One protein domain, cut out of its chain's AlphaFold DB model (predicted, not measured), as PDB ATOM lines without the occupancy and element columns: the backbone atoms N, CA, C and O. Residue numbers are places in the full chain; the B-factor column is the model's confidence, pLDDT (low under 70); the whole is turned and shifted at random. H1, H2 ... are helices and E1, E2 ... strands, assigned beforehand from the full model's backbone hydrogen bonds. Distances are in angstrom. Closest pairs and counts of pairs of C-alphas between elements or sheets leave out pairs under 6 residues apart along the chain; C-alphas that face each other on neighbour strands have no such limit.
ATOM      1  N   GLN A  18     222.032 174.077 175.958       79.31
ATOM      2  CA  GLN A  18     221.926 174.428 174.541       79.31
ATOM      3  C   GLN A  18     223.227 174.162 173.768       79.31
ATOM      4  O   GLN A  18     223.184 173.598 172.673       79.31
ATOM      5  N   GLU A  19     224.382 174.546 174.315       83.81
ATOM      6  CA  GLU A  19     225.686 174.274 173.695       83.81
ATOM      7  C   GLU A  19     225.970 172.773 173.648       83.81
ATOM      8  O   GLU A  19     226.463 172.261 172.641       83.81
ATOM      9  N   TYR A  20     225.582 172.045 174.696       82.94
ATOM     10  CA  TYR A  20     225.684 170.596 174.726       82.94
ATOM     11  C   TYR A  20     224.784 169.939 173.671       82.94
ATOM     12  O   TYR A  20     225.239 169.069 172.928       82.94
ATOM     13  N   ALA A  21     223.535 170.396 173.526       83.81
ATOM     14  CA  ALA A  21     222.632 169.924 172.476       83.81
ATOM     15  C   ALA A  21     223.214 170.161 171.071       83.81
ATOM     16  O   ALA A  21     223.166 169.271 170.219       83.81
ATOM     17  N   ALA A  22     223.817 171.332 170.836       86.38
ATOM     18  CA  ALA A  22     224.501 171.636 169.581       86.38
ATOM     19  C   ALA A  22     225.722 170.724 169.354       86.38
ATOM     20  O   ALA A  22     225.912 170.220 168.245       86.38
ATOM     21  N   LYS A  23     226.509 170.451 170.405       87.69
ATOM     22  CA  LYS A  23     227.639 169.507 170.366       87.69
ATOM     23  C   LYS A  23     227.170 168.102 169.993       87.69
ATOM     24  O   LYS A  23     227.743 167.509 169.083       87.69
ATOM     25  N   LEU A  24     226.104 167.596 170.623       89.44
ATOM     26  CA  LEU A  24     225.509 166.304 170.270       89.44
ATOM     27  C   LEU A  24     225.030 166.288 168.814       89.44
ATOM     28  O   LEU A  24     225.335 165.356 168.077       89.44
ATOM     29  N   ALA A  25     224.328 167.327 168.362       89.25
ATOM     30  CA  ALA A  25     223.825 167.405 166.991       89.25
ATOM     31  C   ALA A  25     224.937 167.388 165.922       89.25
ATOM     32  O   ALA A  25     224.688 166.964 164.793       89.25
ATOM     33  N   ALA A  26     226.152 167.822 166.271       91.94
ATOM     34  CA  ALA A  26     227.314 167.816 165.386       91.94
ATOM     35  C   ALA A  26     228.082 166.479 165.366       91.94
ATOM     36  O   ALA A  26     228.967 166.300 164.524       91.94
ATOM     37  N   LEU A  27     227.779 165.538 166.270       93.75
ATOM     38  CA  LEU A  27     228.463 164.246 166.319       93.75
ATOM     39  C   LEU A  27     228.126 163.374 165.094       93.75
ATOM     40  O   LEU A  27     227.001 163.407 164.585       93.75
ATOM     41  N   PRO A  28     229.064 162.524 164.631       96.06
ATOM     42  CA  PRO A  28     228.790 161.578 163.562       96.06
ATOM     43  C   PRO A  28     227.655 160.620 163.927       96.06
ATOM     44  O   PRO A  28     227.650 160.007 164.991       96.06
ATOM     45  N   THR A  29     226.727 160.414 162.993       96.88
ATOM     46  CA  THR A  29     225.667 159.400 163.119       96.88
ATOM     47  C   THR A  29     226.033 158.069 162.451       96.88
ATOM     48  O   THR A  29     225.209 157.158 162.384       96.88
ATOM     49  N   ASP A  30     227.247 157.958 161.909       97.81
ATOM     50  CA  ASP A  30     227.822 156.685 161.481       97.81
ATOM     51  C   ASP A  30     228.513 156.018 162.685       97.81
ATOM     52  O   ASP A  30     229.359 156.658 163.313       97.81
ATOM     53  N   PRO A  31     228.169 154.767 163.037       97.19
ATOM     54  CA  PRO A  31     228.673 154.132 164.251       97.19
ATOM     55  C   PRO A  31     230.188 153.894 164.258       97.19
ATOM     56  O   PRO A  31     230.785 153.975 165.329       97.19
ATOM     57  N   ASP A  32     230.829 153.635 163.110       97.38
ATOM     58  CA  ASP A  32     232.290 153.464 163.054       97.38
ATOM     59  C   ASP A  32     232.999 154.797 163.240       97.38
ATOM     60  O   ASP A  32     233.949 154.892 164.017       97.38
ATOM     61  N   ARG A  33     232.519 155.845 162.566       97.12
ATOM     62  CA  ARG A  33     233.076 157.194 162.712       97.12
ATOM     63  C   ARG A  33     232.882 157.731 164.122       97.12
ATOM     64  O   ARG A  33     233.821 158.298 164.670       97.12
ATOM     65  N   LEU A  34     231.705 157.523 164.714       96.50
ATOM     66  CA  LEU A  34     231.435 157.917 166.094       96.50
ATOM     67  C   LEU A  34     232.376 157.185 167.056       96.50
ATOM     68  O   LEU A  34     233.004 157.828 167.893       96.50
ATOM     69  N   LEU A  35     232.515 155.863 166.901       95.44
ATOM     70  CA  LEU A  35     233.398 155.058 167.741       95.44
ATOM     71  C   LEU A  35     234.868 155.479 167.598       95.44
ATOM     72  O   LEU A  35     235.566 155.629 168.598       95.44
ATOM     73  N   ALA A  36     235.338 155.692 166.369       93.94
ATOM     74  CA  ALA A  36     236.695 156.158 166.100       93.94
ATOM     75  C   ALA A  36     236.947 157.544 166.711       93.94
ATOM     76  O   ALA A  36     237.993 157.758 167.325       93.94
ATOM     77  N   GLN A  37     235.974 158.454 166.603       91.69
ATOM     78  CA  GLN A  37     236.059 159.782 167.198       91.69
ATOM     79  C   GLN A  37     236.188 159.703 168.722       91.69
ATOM     80  O   GLN A  37     237.137 160.261 169.258       91.69
ATOM     81  N   VAL A  38     235.310 158.977 169.428       90.19
ATOM     82  CA  VAL A  38     235.372 158.909 170.906       90.19
ATOM     83  C   VAL A  38     236.610 158.170 171.424       90.19
ATOM     84  O   VAL A  38     237.103 158.487 172.502       90.19
ATOM     85  N   LYS A  39     237.151 157.212 170.659       87.62
ATOM     86  CA  LYS A  39     238.427 156.553 170.986       87.62
ATOM     87  C   LYS A  39     239.617 157.503 170.852       87.62
ATOM     88  O   LYS A  39     240.548 157.424 171.649       87.62
ATOM     89  N   GLY A  40     239.595 158.365 169.834       79.75
ATOM     90  CA  GLY A  40     240.651 159.341 169.556       79.75
ATOM     91  C   GLY A  40     240.534 160.644 170.350       79.75
ATOM     92  O   GLY A  40     241.506 161.394 170.421       79.75
ATOM     93  N   ASP A  41     239.374 160.919 170.949       76.81
ATOM     94  CA  ASP A  41     239.125 162.161 171.671       76.81
ATOM     95  C   ASP A  41     239.835 162.168 173.034       76.81
ATOM     96  O   ASP A  41     239.443 161.488 173.988       76.81
ATOM     97  N   ARG A  42     240.919 162.946 173.116       66.81
ATOM     98  CA  ARG A  42     241.718 163.113 174.337       66.81
ATOM     99  C   ARG A  42     241.121 164.117 175.317       66.81
ATOM    100  O   ARG A  42     241.575 164.149 176.455       66.81
ATOM    101  N   HIS A  43     240.110 164.891 174.920       69.06
ATOM    102  CA  HIS A  43     239.385 165.770 175.840       69.06
ATOM    103  C   HIS A  43     238.728 164.969 176.971       69.06
ATOM    104  O   HIS A  43     238.690 165.417 178.107       69.06
ATOM    105  N   TRP A  44     238.325 163.727 176.686       67.12
ATOM    106  CA  TRP A  44     237.765 162.803 177.669       67.12
ATOM    107  C   TRP A  44     238.810 161.951 178.397       67.12
ATOM    108  O   TRP A  44     238.435 160.960 179.030       67.12
ATOM    109  N   ALA A  45     240.105 162.256 178.295       63.88
ATOM    110  CA  ALA A  45     241.123 161.517 179.034       63.88
ATOM    111  C   ALA A  45     240.910 161.690 180.547       63.88
ATOM    112  O   ALA A  45     240.660 162.787 181.036       63.88
ATOM    113  N   ALA A  46     241.021 160.599 181.308       61.03
ATOM    114  CA  ALA A  46     240.839 160.633 182.762       61.03
ATOM    115  C   ALA A  46     241.966 161.392 183.494       61.03
ATOM    116  O   ALA A  46     241.866 161.649 184.697       61.03
ATOM    117  N   LYS A  47     243.061 161.702 182.788       61.25
ATOM    118  CA  LYS A  47     244.244 162.402 183.290       61.25
ATOM    119  C   LYS A  47     244.767 163.400 182.249       61.25
ATOM    120  O   LYS A  47     244.516 163.204 181.058       61.25
ATOM    121  N   PRO A  48     245.495 164.450 182.676       60.78
ATOM    122  CA  PRO A  48     246.110 165.411 181.766       60.78
ATOM    123  C   PRO A  48     247.048 164.755 180.749       60.78
ATOM    124  O   PRO A  48     247.658 163.713 181.002       60.78
ATOM    125  N   GLU A  49     247.203 165.400 179.595       56.69
ATOM    126  CA  GLU A  49     248.113 164.942 178.551       56.69
ATOM    127  C   GLU A  49     249.564 164.871 179.064       56.69
ATOM    128  O   GLU A  49     250.094 165.840 179.604       56.69
ATOM    129  N   GLY A  50     250.202 163.707 178.897       55.16
ATOM    130  CA  GLY A  50     251.570 163.451 179.361       55.16
ATOM    131  C   GLY A  50     251.674 162.821 180.753       55.16
ATOM    132  O   GLY A  50     252.785 162.497 181.168       55.16
ATOM    133  N   ASP A  51     250.555 162.593 181.453       57.62
ATOM    134  CA  ASP A  51     250.551 161.826 182.700       57.62
ATOM    135  C   ASP A  51     250.849 160.335 182.402       57.62
ATOM    136  O   ASP A  51     250.079 159.687 181.684       57.62
ATOM    137  N   PRO A  52     251.939 159.752 182.944       49.44
ATOM    138  CA  PRO A  52     252.269 158.334 182.759       49.44
ATOM    139  C   PRO A  52     251.225 157.376 183.376       49.44
ATOM    140  O   PRO A  52     251.300 156.160 183.193       49.44
ATOM    141  N   GLY A  53     250.253 157.909 184.118       52.66
ATOM    142  CA  GLY A  53     249.094 157.223 184.668       52.66
ATOM    143  C   GLY A  53     247.851 157.182 183.767       52.66
ATOM    144  O   GLY A  53     246.908 156.489 184.157       52.66
ATOM    145  N   ASP A  54     247.815 157.845 182.598       58.66
ATOM    146  CA  ASP A  54     246.709 157.698 181.626       58.66
ATOM    147  C   ASP A  54     246.761 156.304 180.981       58.66
ATOM    148  O   ASP A  54     247.394 156.075 179.949       58.66
ATOM    149  N   ARG A  55     246.147 155.332 181.661       63.62
ATOM    150  CA  ARG A  55     246.158 153.908 181.300       63.62
ATOM    151  C   ARG A  55     244.808 153.397 180.801       63.62
ATOM    152  O   ARG A  55     244.687 152.202 180.546       63.62
ATOM    153  N   GLU A  56     243.786 154.251 180.694       76.44
ATOM    154  CA  GLU A  56     242.446 153.804 180.294       76.44
ATOM    155  C   GLU A  56     242.461 153.251 178.867       76.44
ATOM    156  O   GLU A  56     242.864 153.927 177.919       76.44
ATOM    157  N   HIS A  57     242.004 152.006 178.714       82.31
ATOM    158  CA  HIS A  57     241.926 151.371 177.407       82.31
ATOM    159  C   HIS A  57     240.959 152.157 176.495       82.31
ATOM    160  O   HIS A  57     239.881 152.543 176.957       82.31
ATOM    161  N   PRO A  58     241.261 152.365 175.198       86.00
ATOM    162  CA  PRO A  58     240.390 153.137 174.306       86.00
ATOM    163  C   PRO A  58     238.943 152.627 174.241       86.00
ATOM    164  O   PRO A  58     238.018 153.421 174.100       86.00
ATOM    165  N   ASP A  59     238.729 151.315 174.377       88.88
ATOM    166  CA  ASP A  59     237.382 150.724 174.436       88.88
ATOM    167  C   ASP A  59     236.620 151.104 175.711       88.88
ATOM    168  O   ASP A  59     235.440 151.446 175.642       88.88
ATOM    169  N   ALA A  60     237.303 151.115 176.859       86.94
ATOM    170  CA  ALA A  60     236.727 151.567 178.120       86.94
ATOM    171  C   ALA A  60     236.330 153.047 178.049       86.94
ATOM    172  O   ALA A  60     235.211 153.410 178.420       86.94
ATOM    173  N   ARG A  61     237.218 153.884 177.497       86.69
ATOM    174  CA  ARG A  61     236.949 155.305 177.253       86.69
ATOM    175  C   ARG A  61     235.743 155.490 176.344       86.69
ATOM    176  O   ARG A  61     234.832 156.238 176.683       86.69
ATOM    177  N   ALA A  62     235.716 154.788 175.212       91.31
ATOM    178  CA  ALA A  62     234.612 154.862 174.267       91.31
ATOM    179  C   ALA A  62     233.280 154.496 174.930       91.31
ATOM    180  O   ALA A  62     232.309 155.237 174.793       91.31
ATOM    181  N   PHE A  63     233.242 153.405 175.701       92.19
ATOM    182  CA  PHE A  63     232.047 153.019 176.443       92.19
ATOM    183  C   PHE A  63     231.627 154.108 177.437       92.19
ATOM    184  O   PHE A  63     230.458 154.490 177.463       92.19
ATOM    185  N   ARG A  64     232.569 154.647 178.224       88.81
ATOM    186  CA  ARG A  64     232.308 155.719 179.197       88.81
ATOM    187  C   ARG A  64     231.708 156.952 178.535       88.81
ATOM    188  O   ARG A  64     230.661 157.413 178.969       88.81
ATOM    189  N   VAL A  65     232.347 157.460 177.485       89.94
ATOM    190  CA  VAL A  65     231.925 158.681 176.785       89.94
ATOM    191  C   VAL A  65     230.548 158.500 176.150       89.94
ATOM    192  O   VAL A  65     229.669 159.338 176.331       89.94
ATOM    193  N   LEU A  66     230.315 157.373 175.475       92.81
ATOM    194  CA  LEU A  66     229.008 157.060 174.895       92.81
ATOM    195  C   LEU A  66     227.918 156.906 175.968       92.81
ATOM    196  O   LEU A  66     226.779 157.303 175.735       92.81
ATOM    197  N   SER A  67     228.264 156.375 177.145       90.44
ATOM    198  CA  SER A  67     227.351 156.311 178.293       90.44
ATOM    199  C   SER A  67     227.005 157.697 178.821       90.44
ATOM    200  O   SER A  67     225.842 157.967 179.090       90.44
ATOM    201  N   VAL A  68     227.995 158.589 178.927       87.06
ATOM    202  CA  VAL A  68     227.788 159.981 179.348       87.06
ATOM    203  C   VAL A  68     226.824 160.690 178.403       87.06
ATOM    204  O   VAL A  68     225.909 161.342 178.891       87.06
ATOM    205  N   TYR A  69     226.968 160.516 177.084       90.06
ATOM    206  CA  TYR A  69     226.057 161.112 176.097       90.06
ATOM    207  C   TYR A  69     224.601 160.670 176.270       90.06
ATOM    208  O   TYR A  69     223.706 161.460 175.992       90.06
ATOM    209  N   LEU A  70     224.362 159.431 176.711       89.25
ATOM    210  CA  LEU A  70     223.014 158.916 176.977       89.25
ATOM    211  C   LEU A  70     222.460 159.372 178.332       89.25
ATOM    212  O   LEU A  70     221.256 159.533 178.459       89.25
ATOM    213  N   ASP A  71     223.329 159.542 179.330       83.81
ATOM    214  CA  ASP A  71     222.958 159.866 180.715       83.81
ATOM    215  C   ASP A  71     222.777 161.376 180.951       83.81
ATOM    216  O   ASP A  71     222.366 161.785 182.032       83.81
ATOM    217  N   GLN A  72     223.112 162.227 179.973       78.62
ATOM    218  CA  GLN A  72     222.886 163.667 180.105       78.62
ATOM    219  C   GLN A  72     221.398 164.013 180.073       78.62
ATOM    220  O   GLN A  72     220.630 163.453 179.296       78.62
ATOM    221  N   GLU A  73     221.017 165.057 180.809       72.31
ATOM    222  CA  GLU A  73     219.655 165.620 180.824       72.31
ATOM    223  C   GLU A  73     219.286 166.381 179.528       72.31
ATOM    224  O   GLU A  73     218.337 167.165 179.491       72.31
ATOM    225  N   VAL A  74     220.038 166.168 178.444       81.38
ATOM    226  CA  VAL A  74     219.817 166.787 177.136       81.38
ATOM    227  C   VAL A  74     219.300 165.725 176.163       81.38
ATOM    228  O   VAL A  74     219.968 164.708 175.971       81.38
ATOM    229  N   PRO A  75     218.157 165.954 175.487       83.31
ATOM    230  CA  PRO A  75     217.613 164.998 174.530       83.31
ATOM    231  C   PRO A  75     218.613 164.646 173.423       83.31
ATOM    232  O   PRO A  75     219.036 165.500 172.639       83.31
ATOM    233  N   VAL A  76     218.957 163.361 173.321       88.00
ATOM    234  CA  VAL A  76     219.846 162.852 172.272       88.00
ATOM    235  C   VAL A  76     219.074 162.747 170.950       88.00
ATOM    236  O   VAL A  76     218.039 162.074 170.900       88.00
ATOM    237  N   PRO A  77     219.565 163.330 169.837       89.38
ATOM    238  CA  PRO A  77     218.921 163.179 168.535       89.38
ATOM    239  C   PRO A  77     218.738 161.696 168.152       89.38
ATOM    240  O   PRO A  77     219.699 160.929 168.250       89.38
ATOM    241  N   PRO A  78     217.573 161.261 167.624       88.56
ATOM    242  CA  PRO A  78     217.293 159.836 167.402       88.56
ATOM    243  C   PRO A  78     218.321 159.104 166.525       88.56
ATOM    244  O   PRO A  78     218.681 157.957 166.790       88.56
ATOM    245  N   LYS A  79     218.841 159.774 165.486       92.25
ATOM    246  CA  LYS A  79     219.893 159.213 164.619       92.25
ATOM    247  C   LYS A  79     221.211 159.014 165.367       92.25
ATOM    248  O   LYS A  79     221.896 158.027 165.114       92.25
ATOM    249  N   LEU A  80     221.549 159.929 166.277       94.50
ATOM    250  CA  LEU A  80     222.732 159.807 167.120       94.50
ATOM    251  C   LEU A  80     222.542 158.702 168.161       94.50
ATOM    252  O   LEU A  80     223.427 157.868 168.293       94.50
ATOM    253  N   ALA A  81     221.387 158.625 168.827       91.50
ATOM    254  CA  ALA A  81     221.091 157.549 169.777       91.50
ATOM    255  C   ALA A  81     221.257 156.162 169.126       91.50
ATOM    256  O   ALA A  81     221.967 155.300 169.641       91.50
ATOM    257  N   ALA A  82     220.706 155.973 167.921       91.56
ATOM    258  CA  ALA A  82     220.894 154.742 167.153       91.56
ATOM    259  C   ALA A  82     222.371 154.466 166.804       91.56
ATOM    260  O   ALA A  82     222.805 153.311 166.824       91.56
ATOM    261  N   ALA A  83     223.148 155.503 166.477       96.12
ATOM    262  CA  ALA A  83     224.582 155.379 166.223       96.12
ATOM    263  C   ALA A  83     225.354 154.985 167.491       96.12
ATOM    264  O   ALA A  83     226.198 154.095 167.419       96.12
ATOM    265  N   ILE A  84     225.014 155.571 168.644       95.31
ATOM    266  CA  ILE A  84     225.591 155.240 169.951       95.31
ATOM    267  C   ILE A  84     225.357 153.761 170.270       95.31
ATOM    268  O   ILE A  84     226.316 153.051 170.561       95.31
ATOM    269  N   PHE A  85     224.126 153.252 170.152       92.38
ATOM    270  CA  PHE A  85     223.846 151.841 170.453       92.38
ATOM    271  C   PHE A  85     224.601 150.880 169.534       92.38
ATOM    272  O   PHE A  85     225.152 149.877 169.989       92.38
ATOM    273  N   ARG A  86     224.690 151.206 168.241       94.25
ATOM    274  CA  ARG A  86     225.476 150.422 167.279       94.25
ATOM    275  C   ARG A  86     226.977 150.500 167.559       94.25
ATOM    276  O   ARG A  86     227.662 149.499 167.374       94.25
ATOM    277  N   ALA A  87     227.484 151.648 168.006       96.31
ATOM    278  CA  ALA A  87     228.876 151.817 168.407       96.31
ATOM    279  C   ALA A  87     229.192 151.009 169.674       96.31
ATOM    280  O   ALA A  87     230.165 150.263 169.672       96.31
ATOM    281  N   LEU A  88     228.339 151.067 170.706       94.06
ATOM    282  CA  LEU A  88     228.472 150.264 171.929       94.06
ATOM    283  C   LEU A  88     228.540 148.763 171.615       94.06
ATOM    284  O   LEU A  88     229.396 148.066 172.146       94.06
ATOM    285  N   ALA A  89     227.702 148.276 170.694       92.81
ATOM    286  CA  ALA A  89     227.703 146.874 170.267       92.81
ATOM    287  C   ALA A  89     228.991 146.433 169.540       92.81
ATOM    288  O   ALA A  89     229.225 145.236 169.382       92.81
ATOM    289  N   ARG A  90     229.818 147.378 169.074       96.19
ATOM    290  CA  ARG A  90     231.102 147.114 168.401       96.19
ATOM    291  C   ARG A  90     232.294 147.154 169.348       96.19
ATOM    292  O   ARG A  90     233.390 146.782 168.936       96.19
ATOM    293  N   ILE A  91     232.108 147.619 170.582       94.00
ATOM    294  CA  ILE A  91     233.172 147.680 171.581       94.00
ATOM    295  C   ILE A  91     233.412 146.260 172.124       94.00
ATOM    296  O   ILE A  91     232.488 145.652 172.673       94.00
ATOM    297  N   PRO A  92     234.635 145.708 171.996       92.75
ATOM    298  CA  PRO A  92     234.999 144.454 172.646       92.75
ATOM    299  C   PRO A  92     234.720 144.507 174.150       92.75
ATOM    300  O   PRO A  92     234.830 145.558 174.770       92.75
ATOM    301  N   ALA A  93     234.382 143.368 174.752       91.88
ATOM    302  CA  ALA A  93     234.089 143.256 176.185       91.88
ATOM    303  C   ALA A  93     232.812 143.976 176.678       91.88
ATOM    304  O   ALA A  93     232.508 143.934 177.871       91.88
ATOM    305  N   VAL A  94     232.004 144.557 175.783       94.44
ATOM    306  CA  VAL A  94     230.626 144.934 176.118       94.44
ATOM    307  C   VAL A  94     229.759 143.682 176.240       94.44
ATOM    308  O   VAL A  94     229.739 142.817 175.365       94.44
ATOM    309  N   ARG A  95     229.023 143.591 177.346       93.62
ATOM    310  CA  ARG A  95     228.096 142.505 177.667       93.62
ATOM    311  C   ARG A  95     226.687 143.052 177.841       93.62
ATOM    312  O   ARG A  95     226.497 144.195 178.260       93.62
ATOM    313  N   THR A  96     225.700 142.213 177.548       94.88
ATOM    314  CA  THR A  96     224.280 142.537 177.721       94.88
ATOM    315  C   THR A  96     223.614 141.580 178.702       94.88
ATOM    316  O   THR A  96     223.960 140.401 178.777       94.88
ATOM    317  N   TYR A  97     222.661 142.104 179.465       95.56
ATOM    318  CA  TYR A  97     221.892 141.391 180.479       95.56
ATOM    319  C   TYR A  97     220.416 141.721 180.284       95.56
ATOM    320  O   TYR A  97     220.030 142.887 180.291       95.56
ATOM    321  N   THR A  98     219.573 140.711 180.098       96.38
ATOM    322  CA  THR A  98     218.128 140.916 179.961       96.38
ATOM    323  C   THR A  98     217.456 140.996 181.331       96.38
ATOM    324  O   THR A  98     217.900 140.382 182.299       96.38
ATOM    325  N   GLY A  99     216.369 141.765 181.424       96.19
ATOM    326  CA  GLY A  99     215.561 141.866 182.643       96.19
ATOM    327  C   GLY A  99     216.126 142.811 183.707       96.19
ATOM    328  O   GLY A  99     215.590 142.855 184.815       96.19
ATOM    329  N   VAL A 100     217.163 143.588 183.380       97.69
ATOM    330  CA  VAL A 100     217.686 144.641 184.258       97.69
ATOM    331  C   VAL A 100     216.633 145.737 184.387       97.69
ATOM    332  O   VAL A 100     216.120 146.211 183.380       97.69
ATOM    333  N   ARG A 101     216.281 146.121 185.616       97.75
ATOM    334  CA  ARG A 101     215.196 147.078 185.877       97.75
ATOM    335  C   ARG A 101     215.728 148.470 186.191       97.75
ATOM    336  O   ARG A 101     216.636 148.607 187.011       97.75
ATOM    337  N   ASP A 102     215.133 149.483 185.576       96.75
ATOM    338  CA  ASP A 102     215.362 150.884 185.935       96.75
ATOM    339  C   ASP A 102     214.686 151.251 187.276       96.75
ATOM    340  O   ASP A 102     214.084 150.399 187.941       96.75
ATOM    341  N   ALA A 103     214.760 152.522 187.682       97.31
ATOM    342  CA  ALA A 103     214.144 152.976 188.935       97.31
ATOM    343  C   ALA A 103     212.603 152.901 188.953       97.31
ATOM    344  O   ALA A 103     212.015 152.833 190.030       97.31
ATOM    345  N   LEU A 104     211.943 152.868 187.788       97.38
ATOM    346  CA  LEU A 104     210.492 152.665 187.673       97.38
ATOM    347  C   LEU A 104     210.100 151.179 187.637       97.38
ATOM    348  O   LEU A 104     208.921 150.847 187.523       97.38
ATOM    349  N   GLY A 105     211.072 150.267 187.718       96.94
ATOM    350  CA  GLY A 105     210.846 148.829 187.661       96.94
ATOM    351  C   GLY A 105     210.590 148.288 186.251       96.94
ATOM    352  O   GLY A 105     210.270 147.102 186.119       96.94
ATOM    353  N   ARG A 106     210.741 149.103 185.199       97.38
ATOM    354  CA  ARG A 106     210.577 148.687 183.799       97.38
ATOM    355  C   ARG A 106     211.712 147.720 183.432       97.38
ATOM    356  O   ARG A 106     212.874 148.055 183.663       97.38
ATOM    357  N   PRO A 107     211.423 146.515 182.907       97.44
ATOM    358  CA  PRO A 107     212.468 145.591 182.491       97.44
ATOM    359  C   PRO A 107     213.133 146.088 181.205       97.44
ATOM    360  O   PRO A 107     212.456 146.451 180.246       97.44
ATOM    361  N   GLY A 108     214.458 146.047 181.178       97.12
ATOM    362  CA  GLY A 108     215.268 146.489 180.058       97.12
ATOM    363  C   GLY A 108     216.439 145.565 179.747       97.12
ATOM    364  O   GLY A 108     216.643 144.515 180.368       97.12
ATOM    365  N   ILE A 109     217.205 145.981 178.745       97.44
ATOM    366  CA  ILE A 109     218.499 145.412 178.383       97.44
ATOM    367  C   ILE A 109     219.564 146.236 179.103       97.44
ATOM    368  O   ILE A 109     219.793 147.393 178.764       97.44
ATOM    369  N   GLY A 110     220.206 145.644 180.106       96.19
ATOM    370  CA  GLY A 110     221.369 146.220 180.765       96.19
ATOM    371  C   GLY A 110     222.620 146.014 179.922       96.19
ATOM    372  O   GLY A 110     222.927 144.884 179.549       96.19
ATOM    373  N   ILE A 111     223.356 147.081 179.646       95.75
ATOM    374  CA  ILE A 111     224.622 147.066 178.912       95.75
ATOM    375  C   ILE A 111     225.741 147.450 179.873       95.75
ATOM    376  O   ILE A 111     225.644 148.467 180.559       95.75
ATOM    377  N   VAL A 112     226.807 146.654 179.904       94.00
ATOM    378  CA  VAL A 112     227.976 146.870 180.763       94.00
ATOM    379  C   VAL A 112     229.260 146.625 179.980       94.00
ATOM    380  O   VAL A 112     229.297 145.749 179.117       94.00
ATOM    381  N   TYR A 113     230.319 147.369 180.286       92.81
ATOM    382  CA  TYR A 113     231.667 147.051 179.829       92.81
ATOM    383  C   TYR A 113     232.403 146.254 180.912       92.81
ATOM    384  O   TYR A 113     232.504 146.683 182.059       92.81
ATOM    385  N   ASP A 114     232.856 145.057 180.547       91.06
ATOM    386  CA  ASP A 114     233.435 144.062 181.449       91.06
ATOM    387  C   ASP A 114     234.671 143.431 180.785       91.06
ATOM    388  O   ASP A 114     234.548 142.402 180.104       91.06
ATOM    389  N   PRO A 115     235.866 144.025 180.972       83.75
ATOM    390  CA  PRO A 115     237.109 143.529 180.385       83.75
ATOM    391  C   PRO A 115     237.576 142.196 180.993       83.75
ATOM    392  O   PRO A 115     238.567 141.641 180.526       83.75
ATOM    393  N   GLY A 116     236.886 141.663 182.012       79.44
ATOM    394  CA  GLY A 116     237.181 140.360 182.610       79.44
ATOM    395  C   GLY A 116     238.487 140.298 183.401       79.44
ATOM    396  O   GLY A 116     238.961 139.201 183.686       79.44
ATOM    397  N   ALA A 117     239.084 141.445 183.731       71.12
ATOM    398  CA  ALA A 117     240.374 141.527 184.401       71.12
ATOM    399  C   ALA A 117     240.336 142.531 185.571       71.12
ATOM    400  O   ALA A 117     239.983 143.697 185.365       71.12
ATOM    401  N   PRO A 118     240.748 142.117 186.783       65.88
ATOM    402  CA  PRO A 118     240.899 143.007 187.932       65.88
ATOM    403  C   PRO A 118     241.921 144.106 187.650       65.88
ATOM    404  O   PRO A 118     242.974 143.847 187.067       65.88
ATOM    405  N   GLY A 119     241.621 145.340 188.053       59.59
ATOM    406  CA  GLY A 119     242.516 146.480 187.834       59.59
ATOM    407  C   GLY A 119     242.637 146.934 186.375       59.59
ATOM    408  O   GLY A 119     243.383 147.877 186.106       59.59
ATOM    409  N   ALA A 120     241.902 146.320 185.435       57.88
ATOM    410  CA  ALA A 120     241.747 146.876 184.101       57.88
ATOM    411  C   ALA A 120     241.009 148.219 184.226       57.88
ATOM    412  O   ALA A 120     239.887 148.251 184.737       57.88
ATOM    413  N   PRO A 121     241.616 149.337 183.799       52.22
ATOM    414  CA  PRO A 121     240.960 150.627 183.871       52.22
ATOM    415  C   PRO A 121     239.738 150.598 182.957       52.22
ATOM    416  O   PRO A 121     239.839 150.364 181.750       52.22
ATOM    417  N   GLY A 122     238.572 150.793 183.559       55.72
ATOM    418  CA  GLY A 122     237.316 150.750 182.848       55.72
ATOM    419  C   GLY A 122     236.128 151.102 183.717       55.72
ATOM    420  O   GLY A 122     236.199 151.169 184.941       55.72
ATOM    421  N   VAL A 123     235.026 151.353 183.030       67.94
ATOM    422  CA  VAL A 123     233.721 151.645 183.607       67.94
ATOM    423  C   VAL A 123     232.823 150.433 183.407       67.94
ATOM    424  O   VAL A 123     232.868 149.818 182.352       67.94
ATOM    425  N   GLY A 124     231.997 150.083 184.389       83.06
ATOM    426  CA  GLY A 124     230.981 149.040 184.216       83.06
ATOM    427  C   GLY A 124     231.073 147.892 185.212       83.06
ATOM    428  O   GLY A 124     230.041 147.528 185.761       83.06
ATOM    429  N   VAL A 125     232.256 147.355 185.507       89.00
ATOM    430  CA  VAL A 125     232.423 146.281 186.507       89.00
ATOM    431  C   VAL A 125     233.512 146.652 187.504       89.00
ATOM    432  O   VAL A 125     234.641 146.934 187.114       89.00
ATOM    433  N   GLY A 126     233.164 146.654 188.791       85.88
ATOM    434  CA  GLY A 126     234.122 146.808 189.882       85.88
ATOM    435  C   GLY A 126     234.651 145.451 190.333       85.88
ATOM    436  O   GLY A 126     233.868 144.506 190.471       85.88
ATOM    437  N   TYR A 127     235.953 145.369 190.612       84.81
ATOM    438  CA  TYR A 127     236.604 144.182 191.174       84.81
ATOM    439  C   TYR A 127     237.284 144.507 192.504       84.81
ATOM    440  O   TYR A 127     237.803 145.610 192.668       84.81
ATOM    441  N   ASP A 128     237.313 143.546 193.428       81.19
ATOM    442  CA  ASP A 128     238.179 143.619 194.610       81.19
ATOM    443  C   ASP A 128     239.624 143.187 194.296       81.19
ATOM    444  O   ASP A 128     239.949 142.754 193.188       81.19
ATOM    445  N   GLU A 129     240.513 143.289 195.289       79.25
ATOM    446  CA  GLU A 129     241.933 142.910 195.175       79.25
ATOM    447  C   GLU A 129     242.150 141.434 194.806       79.25
ATOM    448  O   GLU A 129     243.192 141.076 194.260       79.25
ATOM    449  N   LYS A 130     241.174 140.567 195.099       82.06
ATOM    450  CA  LYS A 130     241.216 139.135 194.765       82.06
ATOM    451  C   LYS A 130     240.703 138.865 193.354       82.06
ATOM    452  O   LYS A 130     240.780 137.735 192.880       82.06
ATOM    453  N   GLY A 131     240.208 139.900 192.685       81.38
ATOM    454  CA  GLY A 131     239.724 139.849 191.324       81.38
ATOM    455  C   GLY A 131     238.275 139.442 191.168       81.38
ATOM    456  O   GLY A 131     237.833 139.075 190.081       81.38
ATOM    457  N   GLU A 132     237.519 139.520 192.246       85.31
ATOM    458  CA  GLU A 132     236.129 139.129 192.249       85.31
ATOM    459  C   GLU A 132     235.226 140.329 191.989       85.31
ATOM    460  O   GLU A 132     235.503 141.440 192.439       85.31
ATOM    461  N   VAL A 133     234.105 140.106 191.303       88.31
ATOM    462  CA  VAL A 133     233.174 141.191 190.976       88.31
ATOM    463  C   VAL A 133     232.469 141.700 192.236       88.31
ATOM    464  O   VAL A 133     231.731 140.956 192.889       88.31
ATOM    465  N   VAL A 134     232.640 142.989 192.532       89.25
ATOM    466  CA  VAL A 134     231.980 143.684 193.649       89.25
ATOM    467  C   VAL A 134     230.804 144.541 193.205       89.25
ATOM    468  O   VAL A 134     229.860 144.698 193.975       89.25
ATOM    469  N   SER A 135     230.800 145.042 191.968       91.38
ATOM    470  CA  SER A 135     229.703 145.864 191.453       91.38
ATOM    471  C   SER A 135     229.540 145.770 189.936       91.38
ATOM    472  O   SER A 135     230.473 145.407 189.215       91.38
ATOM    473  N   ARG A 136     228.336 146.089 189.446       93.69
ATOM    474  CA  ARG A 136     228.027 146.228 188.013       93.69
ATOM    475  C   ARG A 136     227.203 147.484 187.749       93.69
ATOM    476  O   ARG A 136     226.160 147.664 188.364       93.69
ATOM    477  N   SER A 137     227.644 148.320 186.815       93.25
ATOM    478  CA  SER A 137     226.986 149.542 186.349       93.25
ATOM    479  C   SER A 137     226.458 149.342 184.932       93.25
ATOM    480  O   SER A 137     227.228 149.234 183.979       93.25
ATOM    481  N   TYR A 138     225.140 149.363 184.799       95.06
ATOM    482  CA  TYR A 138     224.396 149.185 183.566       95.06
ATOM    483  C   TYR A 138     223.892 150.519 183.020       95.06
ATOM    484  O   TYR A 138     223.288 151.302 183.756       95.06
ATOM    485  N   ILE A 139     224.031 150.712 181.710       94.62
ATOM    486  CA  ILE A 139     223.043 151.470 180.933       94.62
ATOM    487  C   ILE A 139     221.838 150.557 180.733       94.62
ATOM    488  O   ILE A 139     222.018 149.416 180.315       94.62
ATOM    489  N   VAL A 140     220.626 151.032 180.991       96.00
ATOM    490  CA  VAL A 140     219.405 150.249 180.783       96.00
ATOM    491  C   VAL A 140     218.676 150.782 179.557       96.00
ATOM    492  O   VAL A 140     218.368 151.970 179.495       96.00
ATOM    493  N   LEU A 141     218.396 149.913 178.585       94.62
ATOM    494  CA  LEU A 141     217.632 150.248 177.382       94.62
ATOM    495  C   LEU A 141     216.277 149.550 177.354       94.62
ATOM    496  O   LEU A 141     216.131 148.423 177.830       94.62
ATOM    497  N   ASP A 142     215.306 150.193 176.720       94.06
ATOM    498  CA  ASP A 142     214.016 149.601 176.409       94.06
ATOM    499  C   ASP A 142     214.213 148.438 175.422       94.06
ATOM    500  O   ASP A 142     214.878 148.610 174.399       94.06
ATOM    501  N   PRO A 143     213.663 147.243 175.682       93.50
ATOM    502  CA  PRO A 143     213.956 146.066 174.870       93.50
ATOM    503  C   PRO A 143     213.306 146.107 173.479       93.50
ATOM    504  O   PRO A 143     213.672 145.306 172.621       93.50
ATOM    505  N   THR A 144     212.338 146.998 173.251       91.88
ATOM    506  CA  THR A 144     211.591 147.098 171.989       91.88
ATOM    507  C   THR A 144     212.050 148.288 171.156       91.88
ATOM    508  O   THR A 144     212.250 148.172 169.949       91.88
ATOM    509  N   THR A 145     212.218 149.438 171.798       89.81
ATOM    510  CA  THR A 145     212.549 150.713 171.152       89.81
ATOM    511  C   THR A 145     214.029 151.063 171.257       89.81
ATOM    512  O   THR A 145     214.480 151.981 170.575       89.81
ATOM    513  N   TYR A 146     214.783 150.353 172.103       87.81
ATOM    514  CA  TYR A 146     216.170 150.654 172.464       87.81
ATOM    515  C   TYR A 146     216.371 152.039 173.089       87.81
ATOM    516  O   TYR A 146     217.505 152.471 173.243       87.81
ATOM    517  N   ARG A 147     215.304 152.741 173.494       89.12
ATOM    518  CA  ARG A 147     215.423 154.030 174.186       89.12
ATOM    519  C   ARG A 147     216.168 153.859 175.511       89.12
ATOM    520  O   ARG A 147     215.970 152.861 176.198       89.12
ATOM    521  N   TYR A 148     216.980 154.845 175.886       91.50
ATOM    522  CA  TYR A 148     217.561 154.913 177.224       91.50
ATOM    523  C   TYR A 148     216.446 154.934 178.281       91.50
ATOM    524  O   TYR A 148     215.524 155.743 178.211       91.50
ATOM    525  N   LEU A 149     216.487 153.996 179.226       94.31
ATOM    526  CA  LEU A 149     215.568 153.957 180.362       94.31
ATOM    527  C   LEU A 149     216.183 154.555 181.614       94.31
ATOM    528  O   LEU A 149     215.422 154.943 182.488       94.31
ATOM    529  N   GLY A 150     217.510 154.598 181.726       94.31
ATOM    530  CA  GLY A 150     218.218 155.050 182.918       94.31
ATOM    531  C   GLY A 150     219.463 154.219 183.206       94.31
ATOM    532  O   GLY A 150     219.890 153.374 182.412       94.31
ATOM    533  N   ARG A 151     220.029 154.441 184.388       94.38
ATOM    534  CA  ARG A 151     221.230 153.773 184.880       94.38
ATOM    535  C   ARG A 151     220.888 152.856 186.040       94.38
ATOM    536  O   ARG A 151     219.996 153.153 186.827       94.38
ATOM    537  N   ARG A 152     221.632 151.763 186.192       95.88
ATOM    538  CA  ARG A 152     221.552 150.901 187.378       95.88
ATOM    539  C   ARG A 152     222.942 150.507 187.837       95.88
ATOM    540  O   ARG A 152     223.735 150.064 187.022       95.88
ATOM    541  N   VAL A 153     223.225 150.618 189.128       94.56
ATOM    542  CA  VAL A 153     224.451 150.094 189.738       94.56
ATOM    543  C   VAL A 153     224.062 149.084 190.800       94.56
ATOM    544  O   VAL A 153     223.347 149.430 191.731       94.56
ATOM    545  N   GLU A 154     224.506 147.843 190.656       95.75
ATOM    546  CA  GLU A 154     224.284 146.772 191.626       95.75
ATOM    547  C   GLU A 154     225.556 146.508 192.422       95.75
ATOM    548  O   GLU A 154     226.619 146.315 191.830       95.75
ATOM    549  N   TYR A 155     225.433 146.432 193.747       94.50
ATOM    550  CA  TYR A 155     226.529 146.071 194.641       94.50
ATOM    551  C   TYR A 155     226.410 144.588 195.003       94.50
ATOM    552  O   TYR A 155     225.506 144.161 195.720       94.50
ATOM    553  N   LEU A 156     227.307 143.769 194.459       93.69
ATOM    554  CA  LEU A 156     227.312 142.309 194.619       93.69
ATOM    555  C   LEU A 156     228.056 141.856 195.883       93.69
ATOM    556  O   LEU A 156     227.918 140.704 196.309       93.69
ATOM    557  N   ARG A 157     228.816 142.770 196.493       91.50
ATOM    558  CA  ARG A 157     229.498 142.630 197.784       91.50
ATOM    559  C   ARG A 157     229.376 143.920 198.581       91.50
ATOM    560  O   ARG A 157     228.907 144.924 198.056       91.50
ATOM    561  N   ASP A 158     229.786 143.857 199.842       90.31
ATOM    562  CA  ASP A 158     229.982 145.065 200.631       90.31
ATOM    563  C   ASP A 158     231.150 145.849 200.024       90.31
ATOM    564  O   ASP A 158     232.257 145.326 199.887       90.31
ATOM    565  N   GLU A 159     230.884 147.088 199.630       81.44
ATOM    566  CA  GLU A 159     231.898 148.018 199.156       81.44
ATOM    567  C   GLU A 159     232.367 148.869 200.332       81.44
ATOM    568  O   GLU A 159     231.569 149.538 200.996       81.44
ATOM    569  N   ILE A 160     233.670 148.804 200.602       80.94
ATOM    570  CA  ILE A 160     234.299 149.473 201.735       80.94
ATOM    571  C   ILE A 160     235.028 150.711 201.222       80.94
ATOM    572  O   ILE A 160     235.937 150.602 200.401       80.94
ATOM    573  N   ILE A 161     234.665 151.880 201.744       78.31
ATOM    574  CA  ILE A 161     235.337 153.150 201.465       78.31
ATOM    575  C   ILE A 161     235.859 153.683 202.797       78.31
ATOM    576  O   ILE A 161     235.108 153.800 203.760       78.31
ATOM    577  N   ASN A 162     237.159 153.976 202.872       84.44
ATOM    578  CA  ASN A 162     237.822 154.477 204.086       84.44
ATOM    579  C   ASN A 162     237.608 153.605 205.343       84.44
ATOM    580  O   ASN A 162     237.584 154.114 206.458       84.44
ATOM    581  N   GLY A 163     237.470 152.287 205.169       84.44
ATOM    582  CA  GLY A 163     237.266 151.339 206.272       84.44
ATOM    583  C   GLY A 163     235.813 151.177 206.727       84.44
ATOM    584  O   GLY A 163     235.549 150.339 207.587       84.44
ATOM    585  N   GLU A 164     234.866 151.904 206.130       86.75
ATOM    586  CA  GLU A 164     233.435 151.784 206.414       86.75
ATOM    587  C   GLU A 164     232.680 151.171 205.233       86.75
ATOM    588  O   GLU A 164     233.043 151.364 204.072       86.75
ATOM    589  N   VAL A 165     231.604 150.432 205.520       87.50
ATOM    590  CA  VAL A 165     230.727 149.888 204.475       87.50
ATOM    591  C   VAL A 165     229.917 151.034 203.870       87.50
ATOM    592  O   VAL A 165     228.935 151.480 204.462       87.50
ATOM    593  N   ALA A 166     230.319 151.487 202.682       85.75
ATOM    594  CA  ALA A 166     229.629 152.534 201.934       85.75
ATOM    595  C   ALA A 166     228.376 151.992 201.237       85.75
ATOM    596  O   ALA A 166     227.312 152.609 201.290       85.75
ATOM    597  N   PHE A 167     228.482 150.802 200.639       89.31
ATOM    598  CA  PHE A 167     227.371 150.136 199.965       89.31
ATOM    599  C   PHE A 167     227.295 148.682 200.407       89.31
ATOM    600  O   PHE A 167     228.278 147.949 200.340       89.31
ATOM    601  N   ARG A 168     226.123 148.251 200.877       93.75
ATOM    602  CA  ARG A 168     225.920 146.862 201.304       93.75
ATOM    603  C   ARG A 168     225.681 145.958 200.105       93.75
ATOM    604  O   ARG A 168     224.997 146.348 199.155       93.75
ATOM    605  N   LYS A 169     226.118 144.708 200.207       94.75
ATOM    606  CA  LYS A 169     225.736 143.642 199.287       94.75
ATOM    607  C   LYS A 169     224.217 143.601 199.093       94.75
ATOM    608  O   LYS A 169     223.452 143.579 200.056       94.75
ATOM    609  N   GLY A 170     223.789 143.533 197.837       94.75
ATOM    610  CA  GLY A 170     222.385 143.483 197.432       94.75
ATOM    611  C   GLY A 170     221.703 144.850 197.342       94.75
ATOM    612  O   GLY A 170     220.578 144.923 196.851       94.75
ATOM    613  N   SER A 171     222.363 145.930 197.774       95.69
ATOM    614  CA  SER A 171     221.887 147.286 197.503       95.69
ATOM    615  C   SER A 171     222.134 147.674 196.043       95.69
ATOM    616  O   SER A 171     222.913 147.036 195.323       95.69
ATOM    617  N   PHE A 172     221.445 148.716 195.590       95.44
ATOM    618  CA  PHE A 172     221.623 149.253 194.252       95.44
ATOM    619  C   PHE A 172     221.302 150.746 194.204       95.44
ATOM    620  O   PHE A 172     220.473 151.241 194.967       95.44
ATOM    621  N   TYR A 173     221.919 151.434 193.250       94.06
ATOM    622  CA  TYR A 173     221.454 152.716 192.729       94.06
ATOM    623  C   TYR A 173     220.689 152.468 191.427       94.06
ATOM    624  O   TYR A 173     221.065 151.598 190.638       94.06
ATOM    625  N   ALA A 174     219.629 153.230 191.175       95.75
ATOM    626  CA  ALA A 174     218.969 153.243 189.878       95.75
ATOM    627  C   ALA A 174     218.395 154.629 189.573       95.75
ATOM    628  O   ALA A 174     217.872 155.290 190.469       95.75
ATOM    629  N   SER A 175     218.438 155.027 188.304       95.19
ATOM    630  CA  SER A 175     217.701 156.168 187.759       95.19
ATOM    631  C   SER A 175     216.673 155.694 186.732       95.19
ATOM    632  O   SER A 175     216.693 154.536 186.297       95.19
ATOM    633  N   ALA A 176     215.738 156.573 186.374       95.12
ATOM    634  CA  ALA A 176     214.810 156.330 185.282       95.12
ATOM    635  C   ALA A 176     214.536 157.608 184.485       95.12
ATOM    636  O   ALA A 176     214.169 158.631 185.060       95.12
ATOM    637  N   GLU A 177     214.639 157.522 183.161       92.06
ATOM    638  CA  GLU A 177     214.145 158.549 182.252       92.06
ATOM    639  C   GLU A 177     212.624 158.398 182.107       92.06
ATOM    640  O   GLU A 177     212.111 157.424 181.534       92.06
TER     641      GLU A 177
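What this domain is: This is residues 18 to 177 of the 190 residues of an uncharacterized protein of Streptosporangium saharense (UniProt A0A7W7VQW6). A strongly twisted sheet of six strands, E1, E2, E3, E4, E5 and E8, has helix H3 packed on it, with H2 and H4 packed on H3 and the short H1 farther out, off the sheet and close to H3 and H4. Far from the helices, E6 and E7 form a small hairpin of their own, and residues 48 to 53, between H2 and H3, stick out free. The printed part has 160 residues, with four named helices followed along the chain by eight named strands, and the class is mixed, helices and strands. The six-stranded sheet is branched at E4, and each of its neighbour pairs is antiparallel. The whole is compact, with a radius of gyration of the C-alphas of 16.1 A, and spans 45 by 43 by 28 A.

How they stand to each other: H1, residues 18 to 25, is close but not clearly touching to H3, residues 58 to 71, with the closest C-alphas, Leu 24 and Tyr 69, 7.8 A apart. H2, residues 31 to 40, touches H3 at a steep tilt of 68 degrees, only just short of perpendicular, opposite ways; the closest C-alphas are those of Lys 39 and Pro 58, 5.2 A. H4, residues 78 to 88, touches H2 at a steep tilt of 66 degrees, the same way, closest at the C-alphas of Pro 31 and Ala 83, 4.7 A. H3 and H4 form a helical hairpin with a shallow tilt of 31 degrees, opposite ways, and the C-alphas of Leu 66 and Ile 84 are closest at 6.3 A. In H1, H2, H3 and H4 every O i to N i+4 pair is within hydrogen-bond range. E1, residues 94 to 101, bends by 77 degrees at residue 98 and forms a hairpin with E2, residues 107 to 113; N 97 and O 110 are 2.8 A apart. H3 is on the sheet at a height over the sheet of 9.6 A, over E2 and running along the strands, at 14 degrees to E2 on the local plane. Of its C-alphas 6 fall on E2 and 2 each on E1, E4 and E5, so that it is only just over E2 alone. H4 only grazes the sheet, with residues 81 to 88, while H1 and H2 are not on it. E3, residues 125 to 127, E4, residues 133 to 141, and E5, residues 148 to 155, form a meander, each strand the antiparallel neighbour of the one before. E4 pairs in a staggered way: E2 and E3 lie on one side of it and E5 on the other side. Within hydrogen-bond range are N 111 and O 139 of E2 and E4, at 2.8 A, N 126 and O 135 of E3 and E4, at 3.0 A, and N 138 and O 152 of E4 and E5, at 2.7 A. E6, residues 159 to 161, and E7, residues 164 to 167, form a hairpin, with N 161 and O 164 2.9 A apart. E8, residues 172 to 174, is an edge strand and antiparallel to E5, with N 153 and O 173 2.8 A apart.

Where its parts are: H1 begins at C-alpha 18, at (221.926, 174.428, 174.541). H3 is 19.8 A long and H4 15.4 A, from first to last C-alpha. E4 is 22.5 A long, from C-alpha 133 at (233.174, 141.191, 190.976) to C-alpha 141, and E5 is 21.5 A. E8 ends at C-alpha 174, at (218.969, 153.243, 189.878).

The domain as a whole: The C-alphas farthest apart, those of Asp 30 and Gly 163, are 46.1 A apart. The printed part has no cut. The links H2 to H3 and E2 to E3 are long. The mean pLDDT of the printed part is 86.7; residues 42 to 55 and 118 to 123 are under 70.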